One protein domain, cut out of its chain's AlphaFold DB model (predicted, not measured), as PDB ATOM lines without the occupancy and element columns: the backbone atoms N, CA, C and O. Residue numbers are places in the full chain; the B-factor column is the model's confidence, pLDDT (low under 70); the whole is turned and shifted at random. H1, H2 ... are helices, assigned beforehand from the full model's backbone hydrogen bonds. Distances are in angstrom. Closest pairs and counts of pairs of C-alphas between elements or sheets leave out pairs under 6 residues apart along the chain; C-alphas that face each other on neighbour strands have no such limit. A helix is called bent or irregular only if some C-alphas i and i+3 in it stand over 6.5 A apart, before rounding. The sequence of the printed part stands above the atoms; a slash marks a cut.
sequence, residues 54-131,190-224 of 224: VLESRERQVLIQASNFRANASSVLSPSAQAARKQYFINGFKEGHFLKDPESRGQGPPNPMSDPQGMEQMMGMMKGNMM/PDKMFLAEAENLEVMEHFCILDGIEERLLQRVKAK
ATOM      1  N   VAL A  54     133.604 153.373 120.178       81.12
ATOM      2  CA  VAL A  54     134.235 153.813 121.435       81.12
ATOM      3  C   VAL A  54     133.736 155.201 121.854       81.12
ATOM      4  O   VAL A  54     133.557 155.459 123.042       81.12
ATOM      5  N   LEU A  55     133.465 156.086 120.891       82.12
ATOM      6  CA  LEU A  55     132.967 157.437 121.157       82.12
ATOM      7  C   LEU A  55     131.537 157.425 121.709       82.12
ATOM      8  O   LEU A  55     131.266 158.102 122.694       82.12
ATOM      9  N   GLU A  56     130.664 156.582 121.161       78.38
ATOM     10  CA  GLU A  56     129.312 156.358 121.689       78.38
ATOM     11  C   GLU A  56     129.347 155.717 123.091       78.38
ATOM     12  O   GLU A  56     128.605 156.102 123.996       78.38
ATOM     13  N   SER A  57     130.278 154.781 123.313       80.38
ATOM     14  CA  SER A  57     130.514 154.193 124.640       80.38
ATOM     15  C   SER A  57     130.906 155.261 125.659       80.38
ATOM     16  O   SER A  57     130.386 155.275 126.775       80.38
ATOM     17  N   ARG A  58     131.813 156.164 125.270       85.44
ATOM     18  CA  ARG A  58     132.262 157.292 126.090       85.44
ATOM     19  C   ARG A  58     131.102 158.231 126.399       85.44
ATOM     20  O   ARG A  58     130.912 158.558 127.564       85.44
ATOM     21  N   GLU A  59     130.324 158.619 125.392       84.06
ATOM     22  CA  GLU A  59     129.170 159.515 125.532       84.06
ATOM     23  C   GLU A  59     128.196 159.000 126.606       84.06
ATOM     24  O   GLU A  59     127.857 159.706 127.559       84.06
ATOM     25  N   ARG A  60     127.860 157.705 126.538       83.88
ATOM     26  CA  ARG A  60     127.010 157.036 127.529       83.88
ATOM     27  C   ARG A  60     127.668 156.915 128.904       83.88
ATOM     28  O   ARG A  60     127.021 157.140 129.928       83.88
ATOM     29  N   GLN A  61     128.935 156.511 128.959       86.56
ATOM     30  CA  GLN A  61     129.639 156.290 130.222       86.56
ATOM     31  C   GLN A  61     129.868 157.584 130.995       86.56
ATOM     32  O   GLN A  61     129.792 157.563 132.219       86.56
ATOM     33  N   VAL A  62     130.146 158.697 130.316       89.75
ATOM     34  CA  VAL A  62     130.389 159.984 130.975       89.75
ATOM     35  C   VAL A  62     129.117 160.495 131.657       89.75
ATOM     36  O   VAL A  62     129.205 160.968 132.786       89.75
ATOM     37  N   LEU A  63     127.935 160.308 131.060       88.06
ATOM     38  CA  LEU A  63     126.656 160.601 131.728       88.06
ATOM     39  C   LEU A  63     126.449 159.768 132.991       88.06
ATOM     40  O   LEU A  63     126.061 160.292 134.032       88.06
ATOM     41  N   ILE A  64     126.736 158.466 132.919       89.44
ATOM     42  CA  ILE A  64     126.640 157.577 134.084       89.44
ATOM     43  C   ILE A  64     127.627 158.022 135.167       89.44
ATOM     44  O   ILE A  64     127.275 158.076 136.343       89.44
ATOM     45  N   GLN A  65     128.855 158.367 134.781       90.94
ATOM     46  CA  GLN A  65     129.869 158.870 135.703       90.94
ATOM     47  C   GLN A  65     129.444 160.186 136.357       90.94
ATOM     48  O   GLN A  65     129.599 160.312 137.568       90.94
ATOM     49  N   ALA A  66     128.875 161.127 135.603       89.88
ATOM     50  CA  ALA A  66     128.377 162.394 136.133       89.88
ATOM     51  C   ALA A  66     127.196 162.198 137.093       89.88
ATOM     52  O   ALA A  66     127.214 162.744 138.195       89.88
ATOM     53  N   SER A  67     126.245 161.328 136.746       88.75
ATOM     54  CA  SER A  67     125.126 160.970 137.625       88.75
ATOM     55  C   SER A  67     125.613 160.310 138.922       88.75
ATOM     56  O   SER A  67     125.216 160.700 140.024       88.75
ATOM     57  N   ASN A  68     126.559 159.372 138.820       88.81
ATOM     58  CA  ASN A  68     127.185 158.738 139.982       88.81
ATOM     59  C   ASN A  68     127.984 159.737 140.825       88.81
ATOM     60  O   ASN A  68     127.963 159.656 142.055       88.81
ATOM     61  N   PHE A  69     128.678 160.678 140.183       90.81
ATOM     62  CA  PHE A  69     129.377 161.769 140.848       90.81
ATOM     63  C   PHE A  69     128.375 162.648 141.604       90.81
ATOM     64  O   PHE A  69     128.554 162.874 142.792       90.81
ATOM     65  N   ARG A  70     127.253 163.041 140.996       89.06
ATOM     66  CA  ARG A  70     126.205 163.813 141.680       89.06
ATOM     67  C   ARG A  70     125.599 163.090 142.875       89.06
ATOM     68  O   ARG A  70     125.346 163.723 143.893       89.06
ATOM     69  N   ALA A  71     125.394 161.782 142.770       87.56
ATOM     70  CA  ALA A  71     124.810 161.002 143.854       87.56
ATOM     71  C   ALA A  71     125.776 160.768 145.029       87.56
ATOM     72  O   ALA A  71     125.336 160.728 146.174       87.56
ATOM     73  N   ASN A  72     127.075 160.594 144.763       85.88
ATOM     74  CA  ASN A  72     128.010 160.065 145.765       85.88
ATOM     75  C   ASN A  72     129.173 161.003 146.111       85.88
ATOM     76  O   ASN A  72     129.809 160.815 147.148       85.88
ATOM     77  N   ALA A  73     129.498 161.986 145.268       79.25
ATOM     78  CA  ALA A  73     130.745 162.735 145.396       79.25
ATOM     79  C   ALA A  73     130.804 163.607 146.645       79.25
ATOM     80  O   ALA A  73     131.872 163.686 147.246       79.25
ATOM     81  N   SER A  74     129.678 164.204 147.048       76.75
ATOM     82  CA  SER A  74     129.610 165.043 148.246       76.75
ATOM     83  C   SER A  74     130.153 164.305 149.459       76.75
ATOM     84  O   SER A  74     131.042 164.811 150.133       76.75
ATOM     85  N   SER A  75     129.731 163.056 149.647       77.44
ATOM     86  CA  SER A  75     130.030 162.299 150.856       77.44
ATOM     87  C   SER A  75     131.531 162.179 151.178       77.44
ATOM     88  O   SER A  75     131.926 162.427 152.314       77.44
ATOM     89  N   VAL A  76     132.393 161.846 150.215       79.56
ATOM     90  CA  VAL A  76     133.792 161.464 150.510       79.56
ATOM     91  C   VAL A  76     134.821 162.506 150.060       79.56
ATOM     92  O   VAL A  76     135.948 162.513 150.554       79.56
ATOM     93  N   LEU A  77     134.486 163.370 149.102       84.00
ATOM     94  CA  LEU A  77     135.475 164.252 148.485       84.00
ATOM     95  C   LEU A  77     135.712 165.526 149.287       84.00
ATOM     96  O   LEU A  77     134.787 166.144 149.809       84.00
ATOM     97  N   SER A  78     136.970 165.974 149.311       85.00
ATOM     98  CA  SER A  78     137.289 167.305 149.820       85.00
ATOM     99  C   SER A  78     136.626 168.386 148.947       85.00
ATOM    100  O   SER A  78     136.457 168.177 147.737       85.00
ATOM    101  N   PRO A  79     136.293 169.561 149.516       85.75
ATOM    102  CA  PRO A  79     135.635 170.640 148.776       85.75
ATOM    103  C   PRO A  79     136.369 171.034 147.490       85.75
ATOM    104  O   PRO A  79     135.754 171.188 146.436       85.75
ATOM    105  N   SER A  80     137.701 171.126 147.548       87.81
ATOM    106  CA  SER A  80     138.535 171.483 146.396       87.81
ATOM    107  C   SER A  80     138.541 170.402 145.310       87.81
ATOM    108  O   SER A  80     138.446 170.722 144.124       87.81
ATOM    109  N   ALA A  81     138.601 169.122 145.691       88.25
ATOM    110  CA  ALA A  81     138.586 168.007 144.746       88.25
ATOM    111  C   ALA A  81     137.215 167.845 144.073       88.25
ATOM    112  O   ALA A  81     137.151 167.570 142.872       88.25
ATOM    113  N   GLN A  82     136.123 168.043 144.821       90.00
ATOM    114  CA  GLN A  82     134.778 168.058 144.248       90.00
ATOM    115  C   GLN A  82     134.609 169.240 143.293       90.00
ATOM    116  O   GLN A  82     134.131 169.037 142.180       90.00
ATOM    117  N   ALA A  83     135.043 170.444 143.679       90.00
ATOM    118  CA  ALA A  83     134.948 171.626 142.828       90.00
ATOM    119  C   ALA A  83     135.702 171.442 141.500       90.00
ATOM    120  O   ALA A  83     135.133 171.691 140.441       90.00
ATOM    121  N   ALA A  84     136.938 170.931 141.532       91.19
ATOM    122  CA  ALA A  84     137.726 170.688 140.321       91.19
ATOM    123  C   ALA A  84     137.058 169.675 139.369       91.19
ATOM    124  O   ALA A  84     136.983 169.907 138.164       91.19
ATOM    125  N   ARG A  85     136.526 168.566 139.904       91.19
ATOM    126  CA  ARG A  85     135.838 167.536 139.100       91.19
ATOM    127  C   ARG A  85     134.487 168.011 138.575       91.19
ATOM    128  O   ARG A  85     134.155 167.736 137.428       91.19
ATOM    129  N   LYS A  86     133.743 168.765 139.386       92.19
ATOM    130  CA  LYS A  86     132.499 169.430 138.982       92.19
ATOM    131  C   LYS A  86     132.754 170.355 137.789       92.19
ATOM    132  O   LYS A  86     132.056 170.241 136.790       92.19
ATOM    133  N   GLN A  87     133.789 171.194 137.855       92.62
ATOM    134  CA  GLN A  87     134.166 172.088 136.754       92.62
ATOM    135  C   GLN A  87     134.597 171.324 135.494       92.62
ATOM    136  O   GLN A  87     134.189 171.691 134.399       92.62
ATOM    137  N   TYR A  88     135.350 170.226 135.633       93.00
ATOM    138  CA  TYR A  88     135.712 169.368 134.497       93.00
ATOM    139  C   TYR A  88     134.481 168.830 133.750       93.00
ATOM    140  O   TYR A  88     134.417 168.927 132.524       93.00
ATOM    141  N   PHE A  89     133.492 168.300 134.477       92.56
ATOM    142  CA  PHE A  89     132.261 167.798 133.861       92.56
ATOM    143  C   PHE A  89     131.418 168.921 133.256       92.56
ATOM    144  O   PHE A  89     130.995 168.795 132.111       92.56
ATOM    145  N   ILE A  90     131.216 170.028 133.977       91.12
ATOM    146  CA  ILE A  90     130.429 171.169 133.486       91.12
ATOM    147  C   ILE A  90     131.035 171.727 132.198       91.12
ATOM    148  O   ILE A  90     130.316 171.881 131.214       91.12
ATOM    149  N   ASN A  91     132.344 171.983 132.176       92.62
ATOM    150  CA  ASN A  91     133.012 172.517 130.992       92.62
ATOM    151  C   ASN A  91     132.948 171.515 129.840       92.62
ATOM    152  O   ASN A  91     132.518 171.873 128.751       92.62
ATOM    153  N   GLY A  92     133.259 170.239 130.084       89.31
ATOM    154  CA  GLY A  92     133.221 169.224 129.032       89.31
ATOM    155  C   GLY A  92     131.819 168.969 128.458       89.31
ATOM    156  O   GLY A  92     131.697 168.704 127.261       89.31
ATOM    157  N   PHE A  93     130.758 169.101 129.263       90.25
ATOM    158  CA  PHE A  93     129.370 169.047 128.790       90.25
ATOM    159  C   PHE A  93     128.963 170.309 128.032       90.25
ATOM    160  O   PHE A  93     128.383 170.210 126.954       90.25
ATOM    161  N   LYS A  94     129.318 171.494 128.541       87.50
ATOM    162  CA  LYS A  94     129.021 172.777 127.889       87.50
ATOM    163  C   LYS A  94     129.808 173.010 126.613       87.50
ATOM    164  O   LYS A  94     129.318 173.738 125.757       87.50
ATOM    165  N   GLU A  95     131.000 172.441 126.481       86.38
ATOM    166  CA  GLU A  95     131.839 172.495 125.279       86.38
ATOM    167  C   GLU A  95     131.485 171.370 124.293       86.38
ATOM    168  O   GLU A  95     131.723 171.510 123.097       86.38
ATOM    169  N   GLY A  96     130.841 170.297 124.765       81.81
ATOM    170  CA  GLY A  96     130.486 169.130 123.953       81.81
ATOM    171  C   GLY A  96     131.668 168.199 123.670       81.81
ATOM    172  O   GLY A  96     131.600 167.375 122.764       81.81
ATOM    173  N   HIS A  97     132.745 168.281 124.458       83.62
ATOM    174  CA  HIS A  97     133.951 167.458 124.295       83.62
ATOM    175  C   HIS A  97     133.667 165.947 124.408       83.62
ATOM    176  O   HIS A  97     134.394 165.116 123.855       83.62
ATOM    177  N   PHE A  98     132.606 165.580 125.128       82.25
ATOM    178  CA  PHE A  98     132.208 164.189 125.337       82.25
ATOM    179  C   PHE A  98     131.286 163.626 124.251       82.25
ATOM    180  O   PHE A  98     131.092 162.409 124.237       82.25
ATOM    181  N   LEU A  99     130.770 164.467 123.346       82.56
ATOM    182  CA  LEU A  99     129.868 164.041 122.273       82.56
ATOM    183  C   LEU A  99     130.606 163.148 121.277       82.56
ATOM    184  O   LEU A  99     131.825 163.273 121.099       82.56
ATOM    185  N   LYS A 100     129.875 162.234 120.640       77.62
ATOM    186  CA  LYS A 100     130.386 161.439 119.518       77.62
ATOM    187  C   LYS A 100     130.791 162.344 118.352       77.62
ATOM    188  O   LYS A 100     131.899 162.196 117.845       77.62
ATOM    189  N   ASP A 101     129.936 163.316 118.034       78.88
ATOM    190  CA  ASP A 101     130.114 164.275 116.945       78.88
ATOM    191  C   ASP A 101     130.020 165.717 117.486       78.88
ATOM    192  O   ASP A 101     128.927 166.279 117.593       78.88
ATOM    193  N   PRO A 102     131.156 166.348 117.850       74.56
ATOM    194  CA  PRO A 102     131.171 167.706 118.403       74.56
ATOM    195  C   PRO A 102     130.605 168.776 117.454       74.56
ATOM    196  O   PRO A 102     130.102 169.800 117.907       74.56
ATOM    197  N   GLU A 103     130.667 168.543 116.139       73.56
ATOM    198  CA  GLU A 103     130.156 169.460 115.108       73.56
ATOM    199  C   GLU A 103     128.626 169.399 114.947       73.56
ATOM    200  O   GLU A 103     128.014 170.314 114.393       73.56
ATOM    201  N   SER A 104     127.985 168.354 115.475       67.38
ATOM    202  CA  SER A 104     126.529 168.170 115.438       67.38
ATOM    203  C   SER A 104     125.808 168.828 116.620       67.38
ATOM    204  O   SER A 104     124.613 168.615 116.811       67.38
ATOM    205  N   ARG A 105     126.498 169.657 117.416       68.50
ATOM    206  CA  ARG A 105     125.887 170.383 118.540       68.50
ATOM    207  C   ARG A 105     124.731 171.270 118.109       68.50
ATOM    208  O   ARG A 105     124.801 171.957 117.092       68.50
ATOM    209  N   GLY A 106     123.667 171.271 118.910       65.88
ATOM    210  CA  GLY A 106     122.444 172.014 118.620       65.88
ATOM    211  C   GLY A 106     121.670 171.541 117.382       65.88
ATOM    212  O   GLY A 106     120.574 172.051 117.141       65.88
ATOM    213  N   GLN A 107     122.182 170.571 116.614       65.12
ATOM    214  CA  GLN A 107     121.394 169.885 115.599       65.12
ATOM    215  C   GLN A 107     120.500 168.885 116.334       65.12
ATOM    216  O   GLN A 107     120.971 168.134 117.183       65.12
ATOM    217  N   GLY A 108     119.193 168.937 116.064       59.56
ATOM    218  CA  GLY A 108     118.258 167.948 116.599       59.56
ATOM    219  C   GLY A 108     118.635 166.534 116.149       59.56
ATOM    220  O   GLY A 108     119.465 166.388 115.244       59.56
ATOM    221  N   PRO A 109     118.011 165.493 116.722       57.88
ATOM    222  CA  PRO A 109     118.458 164.134 116.500       57.88
ATOM    223  C   PRO A 109     118.347 163.866 115.000       57.88
ATOM    224  O   PRO A 109     117.297 164.179 114.418       57.88
ATOM    225  N   PRO A 110     119.390 163.313 114.354       59.91
ATOM    226  CA  PRO A 110     119.268 162.834 112.990       59.91
ATOM    227  C   PRO A 110     118.023 161.962 112.911       59.91
ATOM    228  O   PRO A 110     117.777 161.137 113.794       59.91
ATOM    229  N   ASN A 111     117.194 162.191 111.893       59.25
ATOM    230  CA  ASN A 111     115.909 161.519 111.803       59.25
ATOM    231  C   ASN A 111     116.162 159.996 111.890       59.25
ATOM    232  O   ASN A 111     116.911 159.467 111.065       59.25
ATOM    233  N   PRO A 112     115.573 159.265 112.854       56.69
ATOM    234  CA  PRO A 112     115.953 157.873 113.120       56.69
ATOM    235  C   PRO A 112     115.609 156.916 111.967       56.69
ATOM    236  O   PRO A 112     116.015 155.764 111.982       56.69
ATOM    237  N   MET A 113     114.889 157.394 110.944       64.06
ATOM    238  CA  MET A 113     114.635 156.670 109.692       64.06
ATOM    239  C   MET A 113     115.710 156.878 108.611       64.06
ATOM    240  O   MET A 113     115.737 156.125 107.645       64.06
ATOM    241  N   SER A 114     116.564 157.899 108.732       65.56
ATOM    242  CA  SER A 114     117.668 158.162 107.794       65.56
ATOM    243  C   SER A 114     119.014 157.611 108.265       65.56
ATOM    244  O   SER A 114     119.941 157.539 107.464       65.56
ATOM    245  N   ASP A 115     119.120 157.214 109.535       63.53
ATOM    246  CA  ASP A 115     120.335 156.644 110.117       63.53
ATOM    247  C   ASP A 115     120.119 155.152 110.456       63.53
ATOM    248  O   ASP A 115     119.229 154.839 111.253       63.53
ATOM    249  N   PRO A 116     120.910 154.217 109.887       63.59
ATOM    250  CA  PRO A 116     120.853 152.796 110.228       63.59
ATOM    251  C   PRO A 116     120.958 152.505 111.735       63.59
ATOM    252  O   PRO A 116     120.308 151.580 112.218       63.59
ATOM    253  N   GLN A 117     121.717 153.307 112.495       66.25
ATOM    254  CA  GLN A 117     121.853 153.144 113.953       66.25
ATOM    255  C   GLN A 117     120.615 153.645 114.710       66.25
ATOM    256  O   GLN A 117     120.138 152.982 115.636       66.25
ATOM    257  N   GLY A 118     120.039 154.772 114.281       66.88
ATOM    258  CA  GLY A 118     118.776 155.289 114.816       66.88
ATOM    259  C   GLY A 118     117.602 154.341 114.557       66.88
ATOM    260  O   GLY A 118     116.750 154.151 115.429       66.88
ATOM    261  N   MET A 119     117.604 153.668 113.403       69.69
ATOM    262  CA  MET A 119     116.619 152.647 113.055       69.69
ATOM    263  C   MET A 119     116.773 151.397 113.925       69.69
ATOM    264  O   MET A 119     115.766 150.838 114.349       69.69
ATOM    265  N   GLU A 120     117.996 150.971 114.246       69.50
ATOM    266  CA  GLU A 120     118.238 149.820 115.123       69.50
ATOM    267  C   GLU A 120     117.864 150.110 116.585       69.50
ATOM    268  O   GLU A 120     117.243 149.273 117.242       69.50
ATOM    269  N   GLN A 121     118.127 151.321 117.082       69.31
ATOM    270  CA  GLN A 121     117.682 151.756 118.410       69.31
ATOM    271  C   GLN A 121     116.150 151.862 118.491       69.31
ATOM    272  O   GLN A 121     115.534 151.367 119.442       69.31
ATOM    273  N   MET A 122     115.523 152.441 117.463       70.19
ATOM    274  CA  MET A 122     114.068 152.500 117.321       70.19
ATOM    275  C   MET A 122     113.467 151.095 117.221       70.19
ATOM    276  O   MET A 122     112.475 150.801 117.889       70.19
ATOM    277  N   MET A 123     114.079 150.201 116.443       72.50
ATOM    278  CA  MET A 123     113.650 148.813 116.307       72.50
ATOM    279  C   MET A 123     113.842 148.047 117.614       72.50
ATOM    280  O   MET A 123     112.998 147.227 117.940       72.50
ATOM    281  N   GLY A 124     114.880 148.327 118.402       70.62
ATOM    282  CA  GLY A 124     115.078 147.747 119.731       70.62
ATOM    283  C   GLY A 124     113.974 148.146 120.714       70.62
ATOM    284  O   GLY A 124     113.433 147.294 121.419       70.62
ATOM    285  N   MET A 125     113.570 149.418 120.706       69.06
ATOM    286  CA  MET A 125     112.478 149.936 121.540       69.06
ATOM    287  C   MET A 125     111.101 149.455 121.057       69.06
ATOM    288  O   MET A 125     110.266 149.029 121.858       69.06
ATOM    289  N   MET A 126     110.884 149.423 119.739       69.62
ATOM    290  CA  MET A 126     109.689 148.854 119.118       69.62
ATOM    291  C   MET A 126     109.601 147.348 119.362       69.62
ATOM    292  O   MET A 126     108.535 146.861 119.718       69.62
ATOM    293  N   LYS A 127     110.709 146.610 119.245       70.81
ATOM    294  CA  LYS A 127     110.799 145.181 119.561       70.81
ATOM    295  C   LYS A 127     110.514 144.950 121.036       70.81
ATOM    296  O   LYS A 127     109.767 144.031 121.329       70.81
ATOM    297  N   GLY A 128     111.005 145.794 121.945       68.69
ATOM    298  CA  GLY A 128     110.674 145.726 123.372       68.69
ATOM    299  C   GLY A 128     109.174 145.883 123.645       68.69
ATOM    300  O   GLY A 128     108.562 145.022 124.278       68.69
ATOM    301  N   ASN A 129     108.549 146.927 123.093       67.62
ATOM    302  CA  ASN A 129     107.108 147.168 123.245       67.62
ATOM    303  C   ASN A 129     106.257 146.088 122.551       67.62
ATOM    304  O   ASN A 129     105.273 145.599 123.108       67.62
ATOM    305  N   MET A 130     106.660 145.657 121.356       67.69
ATOM    306  CA  MET A 130     105.993 144.612 120.580       67.69
ATOM    307  C   MET A 130     106.128 143.240 121.249       67.69
ATOM    308  O   MET A 130     105.175 142.470 121.272       67.69
ATOM    309  N   MET A 131     107.272 142.945 121.858       68.50
ATOM    310  CA  MET A 131     107.522 141.703 122.586       68.50
ATOM    311  C   MET A 131     106.714 141.607 123.887       68.50
ATOM    312  O   MET A 131     106.428 140.501 124.341       68.50
ATOM    313  N   PRO A 190     121.714 163.890 122.718       75.62
ATOM    314  CA  PRO A 190     122.832 163.760 123.650       75.62
ATOM    315  C   PRO A 190     123.346 165.113 124.161       75.62
ATOM    316  O   PRO A 190     123.620 165.261 125.350       75.62
ATOM    317  N   ASP A 191     123.379 166.136 123.300       83.44
ATOM    318  CA  ASP A 191     123.766 167.509 123.663       83.44
ATOM    319  C   ASP A 191     122.800 168.124 124.691       83.44
ATOM    320  O   ASP A 191     123.232 168.702 125.685       83.44
ATOM    321  N   LYS A 192     121.484 167.914 124.546       84.31
ATOM    322  CA  LYS A 192     120.504 168.380 125.545       84.31
ATOM    323  C   LYS A 192     120.624 167.618 126.858       84.31
ATOM    324  O   LYS A 192     120.495 168.227 127.916       84.31
ATOM    325  N   MET A 193     120.881 166.310 126.809       84.62
ATOM    326  CA  MET A 193     121.126 165.513 128.016       84.62
ATOM    327  C   MET A 193     122.372 166.001 128.760       84.62
ATOM    328  O   MET A 193     122.361 166.087 129.985       84.62
ATOM    329  N   PHE A 194     123.431 166.356 128.031       87.94
ATOM    330  CA  PHE A 194     124.663 166.893 128.606       87.94
ATOM    331  C   PHE A 194     124.456 168.272 129.226       87.94
ATOM    332  O   PHE A 194     124.921 168.510 130.336       87.94
ATOM    333  N   LEU A 195     123.733 169.164 128.546       88.62
ATOM    334  CA  LEU A 195     123.399 170.483 129.085       88.62
ATOM    335  C   LEU A 195     122.528 170.371 130.341       88.62
ATOM    336  O   LEU A 195     122.838 171.006 131.346       88.62
ATOM    337  N   ALA A 196     121.516 169.501 130.324       89.00
ATOM    338  CA  ALA A 196     120.685 169.235 131.495       89.00
ATOM    339  C   ALA A 196     121.509 168.681 132.671       89.00
ATOM    340  O   ALA A 196     121.321 169.092 133.815       89.00
ATOM    341  N   GLU A 197     122.460 167.777 132.411       89.38
ATOM    342  CA  GLU A 197     123.332 167.272 133.473       89.38
ATOM    343  C   GLU A 197     124.323 168.339 133.959       89.38
ATOM    344  O   GLU A 197     124.602 168.404 135.154       89.38
ATOM    345  N   ALA A 198     124.805 169.232 133.091       89.75
ATOM    346  CA  ALA A 198     125.633 170.365 133.500       89.75
ATOM    347  C   ALA A 198     124.879 171.312 134.449       89.75
ATOM    348  O   ALA A 198     125.425 171.682 135.488       89.75
ATOM    349  N   GLU A 199     123.621 171.642 134.146       91.00
ATOM    350  CA  GLU A 199     122.746 172.431 135.027       91.00
ATOM    351  C   GLU A 199     122.527 171.727 136.378       91.00
ATOM    352  O   GLU A 199     122.672 172.338 137.439       91.00
ATOM    353  N   ASN A 200     122.284 170.412 136.368       90.81
ATOM    354  CA  ASN A 200     122.167 169.621 137.598       90.81
ATOM    355  C   ASN A 200     123.454 169.652 138.439       90.81
ATOM    356  O   ASN A 200     123.403 169.713 139.671       90.81
ATOM    357  N   LEU A 201     124.621 169.585 137.791       89.69
ATOM    358  CA  LEU A 201     125.914 169.655 138.467       89.69
ATOM    359  C   LEU A 201     126.179 171.050 139.042       89.69
ATOM    360  O   LEU A 201     126.785 171.143 140.111       89.69
ATOM    361  N   GLU A 202     125.726 172.125 138.393       88.38
ATOM    362  CA  GLU A 202     125.870 173.501 138.887       88.38
ATOM    363  C   GLU A 202     125.174 173.718 140.228       88.38
ATOM    364  O   GLU A 202     125.776 174.316 141.125       88.38
ATOM    365  N   VAL A 203     123.985 173.144 140.403       88.75
ATOM    366  CA  VAL A 203     123.202 173.237 141.646       88.75
ATOM    367  C   VAL A 203     123.733 172.306 142.745       88.75
ATOM    368  O   VAL A 203     123.379 172.451 143.909       88.75
ATOM    369  N   MET A 204     124.624 171.362 142.424       84.69
ATOM    370  CA  MET A 204     125.169 170.434 143.419       84.69
ATOM    371  C   MET A 204     125.973 171.161 144.507       84.69
ATOM    372  O   MET A 204     127.010 171.773 144.217       84.69
ATOM    373  N   GLU A 205     125.531 171.001 145.753       83.19
ATOM    374  CA  GLU A 205     126.224 171.459 146.955       83.19
ATOM    375  C   GLU A 205     127.253 170.429 147.453       83.19
ATOM    376  O   GLU A 205     127.164 169.222 147.197       83.19
ATOM    377  N   HIS A 206     128.274 170.918 148.156       84.00
ATOM    378  CA  HIS A 206     129.268 170.073 148.816       84.00
ATOM    379  C   HIS A 206     128.802 169.750 150.242       84.00
ATOM    380  O   HIS A 206     128.396 170.643 150.979       84.00
ATOM    381  N   PHE A 207     128.859 168.472 150.619       81.88
ATOM    382  CA  PHE A 207     128.567 167.991 151.972       81.88
ATOM    383  C   PHE A 207     129.457 166.788 152.277       81.88
ATOM    384  O   PHE A 207     129.187 165.707 151.763       81.88
ATOM    385  N   CYS A 208     130.480 166.941 153.116       81.56
ATOM    386  CA  CYS A 208     131.408 165.856 153.432       81.56
ATOM    387  C   CYS A 208     130.971 165.080 154.685       81.56
ATOM    388  O   CYS A 208     130.838 165.632 155.775       81.56
ATOM    389  N   ILE A 209     130.823 163.756 154.562       81.12
ATOM    390  CA  ILE A 209     130.500 162.870 155.698       81.12
ATOM    391  C   ILE A 209     131.678 162.665 156.654       81.12
ATOM    392  O   ILE A 209     131.509 162.030 157.696       81.12
ATOM    393  N   LEU A 210     132.874 163.136 156.301       81.25
ATOM    394  CA  LEU A 210     134.034 163.103 157.189       81.25
ATOM    395  C   LEU A 210     134.040 164.304 158.143       81.25
ATOM    396  O   LEU A 210     134.672 164.232 159.194       81.25
ATOM    397  N   ASP A 211     133.276 165.358 157.844       80.69
ATOM    398  CA  ASP A 211     133.178 166.524 158.715       80.69
ATOM    399  C   ASP A 211     132.477 166.125 160.017       80.69
ATOM    400  O   ASP A 211     131.349 165.621 160.013       80.69
ATOM    401  N   GLY A 212     133.162 166.286 161.146       83.38
ATOM    402  CA  GLY A 212     132.657 165.903 162.466       83.38
ATOM    403  C   GLY A 212     132.613 164.388 162.731       83.38
ATOM    404  O   GLY A 212     131.804 163.908 163.534       83.38
ATOM    405  N   ILE A 213     133.393 163.590 161.985       87.50
ATOM    406  CA  ILE A 213     133.416 162.127 162.151       87.50
ATOM    407  C   ILE A 213     134.010 161.715 163.499       87.50
ATOM    408  O   ILE A 213     133.561 160.730 164.087       87.50
ATOM    409  N   GLU A 214     134.969 162.485 164.008       87.25
ATOM    410  CA  GLU A 214     135.636 162.239 165.284       87.25
ATOM    411  C   GLU A 214     134.636 162.321 166.440       87.25
ATOM    412  O   GLU A 214     134.544 161.396 167.250       87.25
ATOM    413  N   GLU A 215     133.791 163.353 166.473       91.25
ATOM    414  CA  GLU A 215     132.755 163.522 167.490       91.25
ATOM    415  C   GLU A 215     131.699 162.420 167.405       91.25
ATOM    416  O   GLU A 215     131.306 161.864 168.435       91.25
ATOM    417  N   ARG A 216     131.271 162.046 166.191       89.25
ATOM    418  CA  ARG A 216     130.313 160.945 165.984       89.25
ATOM    419  C   ARG A 216     130.865 159.612 166.475       89.25
ATOM    420  O   ARG A 216     130.140 158.842 167.108       89.25
ATOM    421  N   LEU A 217     132.136 159.327 166.194       89.44
ATOM    422  CA  LEU A 217     132.801 158.108 166.650       89.44
ATOM    423  C   LEU A 217     132.954 158.102 168.172       89.44
ATOM    424  O   LEU A 217     132.598 157.112 168.812       89.44
ATOM    425  N   LEU A 218     133.401 159.213 168.762       91.50
ATOM    426  CA  LEU A 218     133.542 159.347 170.211       91.50
ATOM    427  C   LEU A 218     132.200 159.202 170.938       91.50
ATOM    428  O   LEU A 218     132.148 158.550 171.979       91.50
ATOM    429  N   GLN A 219     131.108 159.743 170.394       92.12
ATOM    430  CA  GLN A 219     129.761 159.534 170.939       92.12
ATOM    431  C   GLN A 219     129.339 158.064 170.875       92.12
ATOM    432  O   GLN A 219     128.814 157.540 171.853       92.12
ATOM    433  N   ARG A 220     129.611 157.369 169.763       89.62
ATOM    434  CA  ARG A 220     129.265 155.947 169.598       89.62
ATOM    435  C   ARG A 220     130.040 155.029 170.540       89.62
ATOM    436  O   ARG A 220     129.480 154.042 171.000       89.62
ATOM    437  N   VAL A 221     131.310 155.342 170.802       91.50
ATOM    438  CA  VAL A 221     132.145 154.585 171.746       91.50
ATOM    439  C   VAL A 221     131.732 154.872 173.188       91.50
ATOM    440  O   VAL A 221     131.636 153.938 173.965       91.50
ATOM    441  N   LYS A 222     131.440 156.132 173.545       85.12
ATOM    442  CA  LYS A 222     130.969 156.498 174.897       85.12
ATOM    443  C   LYS A 222     129.572 155.968 175.226       85.12
ATOM    444  O   LYS A 222     129.252 155.810 176.396       85.12
ATOM    445  N   ALA A 223     128.733 155.754 174.216       80.94
ATOM    446  CA  ALA A 223     127.390 155.196 174.367       80.94
ATOM    447  C   ALA A 223     127.367 153.658 174.481       80.94
ATOM    448  O   ALA A 223     126.283 153.079 174.562       80.94
ATOM    449  N   LYS A 224     128.531 153.001 174.446       60.50
ATOM    450  CA  LYS A 224     128.691 151.550 174.531       60.50
ATOM    451  C   LYS A 224     129.431 151.176 175.810       60.50
ATOM    452  O   LYS A 224     129.090 150.109 176.359       60.50
TER     453      LYS A 224
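What this domain is: This is residues 54 to 131 and 190 to 224 of the 224 residues of the protein "ER membrane protein complex subunit 3" of Ascosphaera apis ARSEF 7405 (UniProt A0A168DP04). What is the main picture? H1, H2 and H4 lie side by side as a bundle of three helices, up and down, each running against the one before it in the chain. H3 lies beyond one end of this bundle and H5 beyond the other, and residues 124 to 131 of H3 and residues 212 to 224, which hold H5, stick out from the body. What is it made of? The printed part has 113 residues with five named helices, H1 to H5 in chain order, and no named strand, so its class is all helix. How large is it? It is only just extended, close to loose, with a radius of gyration of the C-alphas of 20.2 A, and elongated, spanning 68 by 37 by 23 A.

How they stand to each other: How do the first two helices stand? H1, residues 54 to 76, and H2, residues 79 to 95, form a helical hairpin at a shallow tilt of 29 degrees, opposite ways. They only just touch, with 3 pairs of C-alphas within 8 A, through residues 66 to 74 of H1 and 82 to 89 of H2 alone; the closest C-alphas are those of Ala 73 and Gln 82, 6.8 A apart. Where is the third helix of the bundle? H4, residues 190 to 203, touches H2 at a shallow tilt of 28 degrees, opposite ways, with the C-alphas of Ile 90 and Ala 198 closest at 4.9 A. H4 touches H1 at a shallow tilt of 13 degrees, the same way, with the C-alphas of Arg 70 and Leu 201 closest at 6.7 A. What of the other two? H3, residues 116 to 131, is apart from H1, H2 and H4; H5, residues 213 to 222, is likewise apart from H1, H2 and H4; and H3 and H5 are apart. Are the helix backbones complete? In H2, H3, H4 and H5 every O i to N i+4 pair is within hydrogen-bond range; in H1 it is 15 of 19.

Where its parts are: Where does the printed part begin? H1 starts at C-alpha 54, (134.235, 153.813, 121.435), and measures 30.1 A from first to last C-alpha. It has a kink of 46 degrees near residue 70 and is irregular, with C-alphas 71 and 74 standing 7.7 A apart. How long are the others? From first to last C-alpha, H2 measures 23.9 A, H3 21.3 A, H4 20.3 A and H5 14.1 A. Where does the last helix end? H5 ends at C-alpha 222, (130.969, 156.498, 174.897).

The domain as a whole: How far does it reach? The two C-alphas farthest apart are those of Ser 114 and Lys 222, 68.4 A. Where is the cut? Residues 132 to 189 are not printed, and C-alphas 131 and 190 are 26.9 A apart across it. Which links are long? The link from H2 to H3 is long, with 20 residues, while H1 to H2 is tight and H4 to H5 is short. Where is confidence low? The mean pLDDT of the printed part is 80.9, and residues 104 to 121, 125 to 126, 128 to 131 and 224 are under 70.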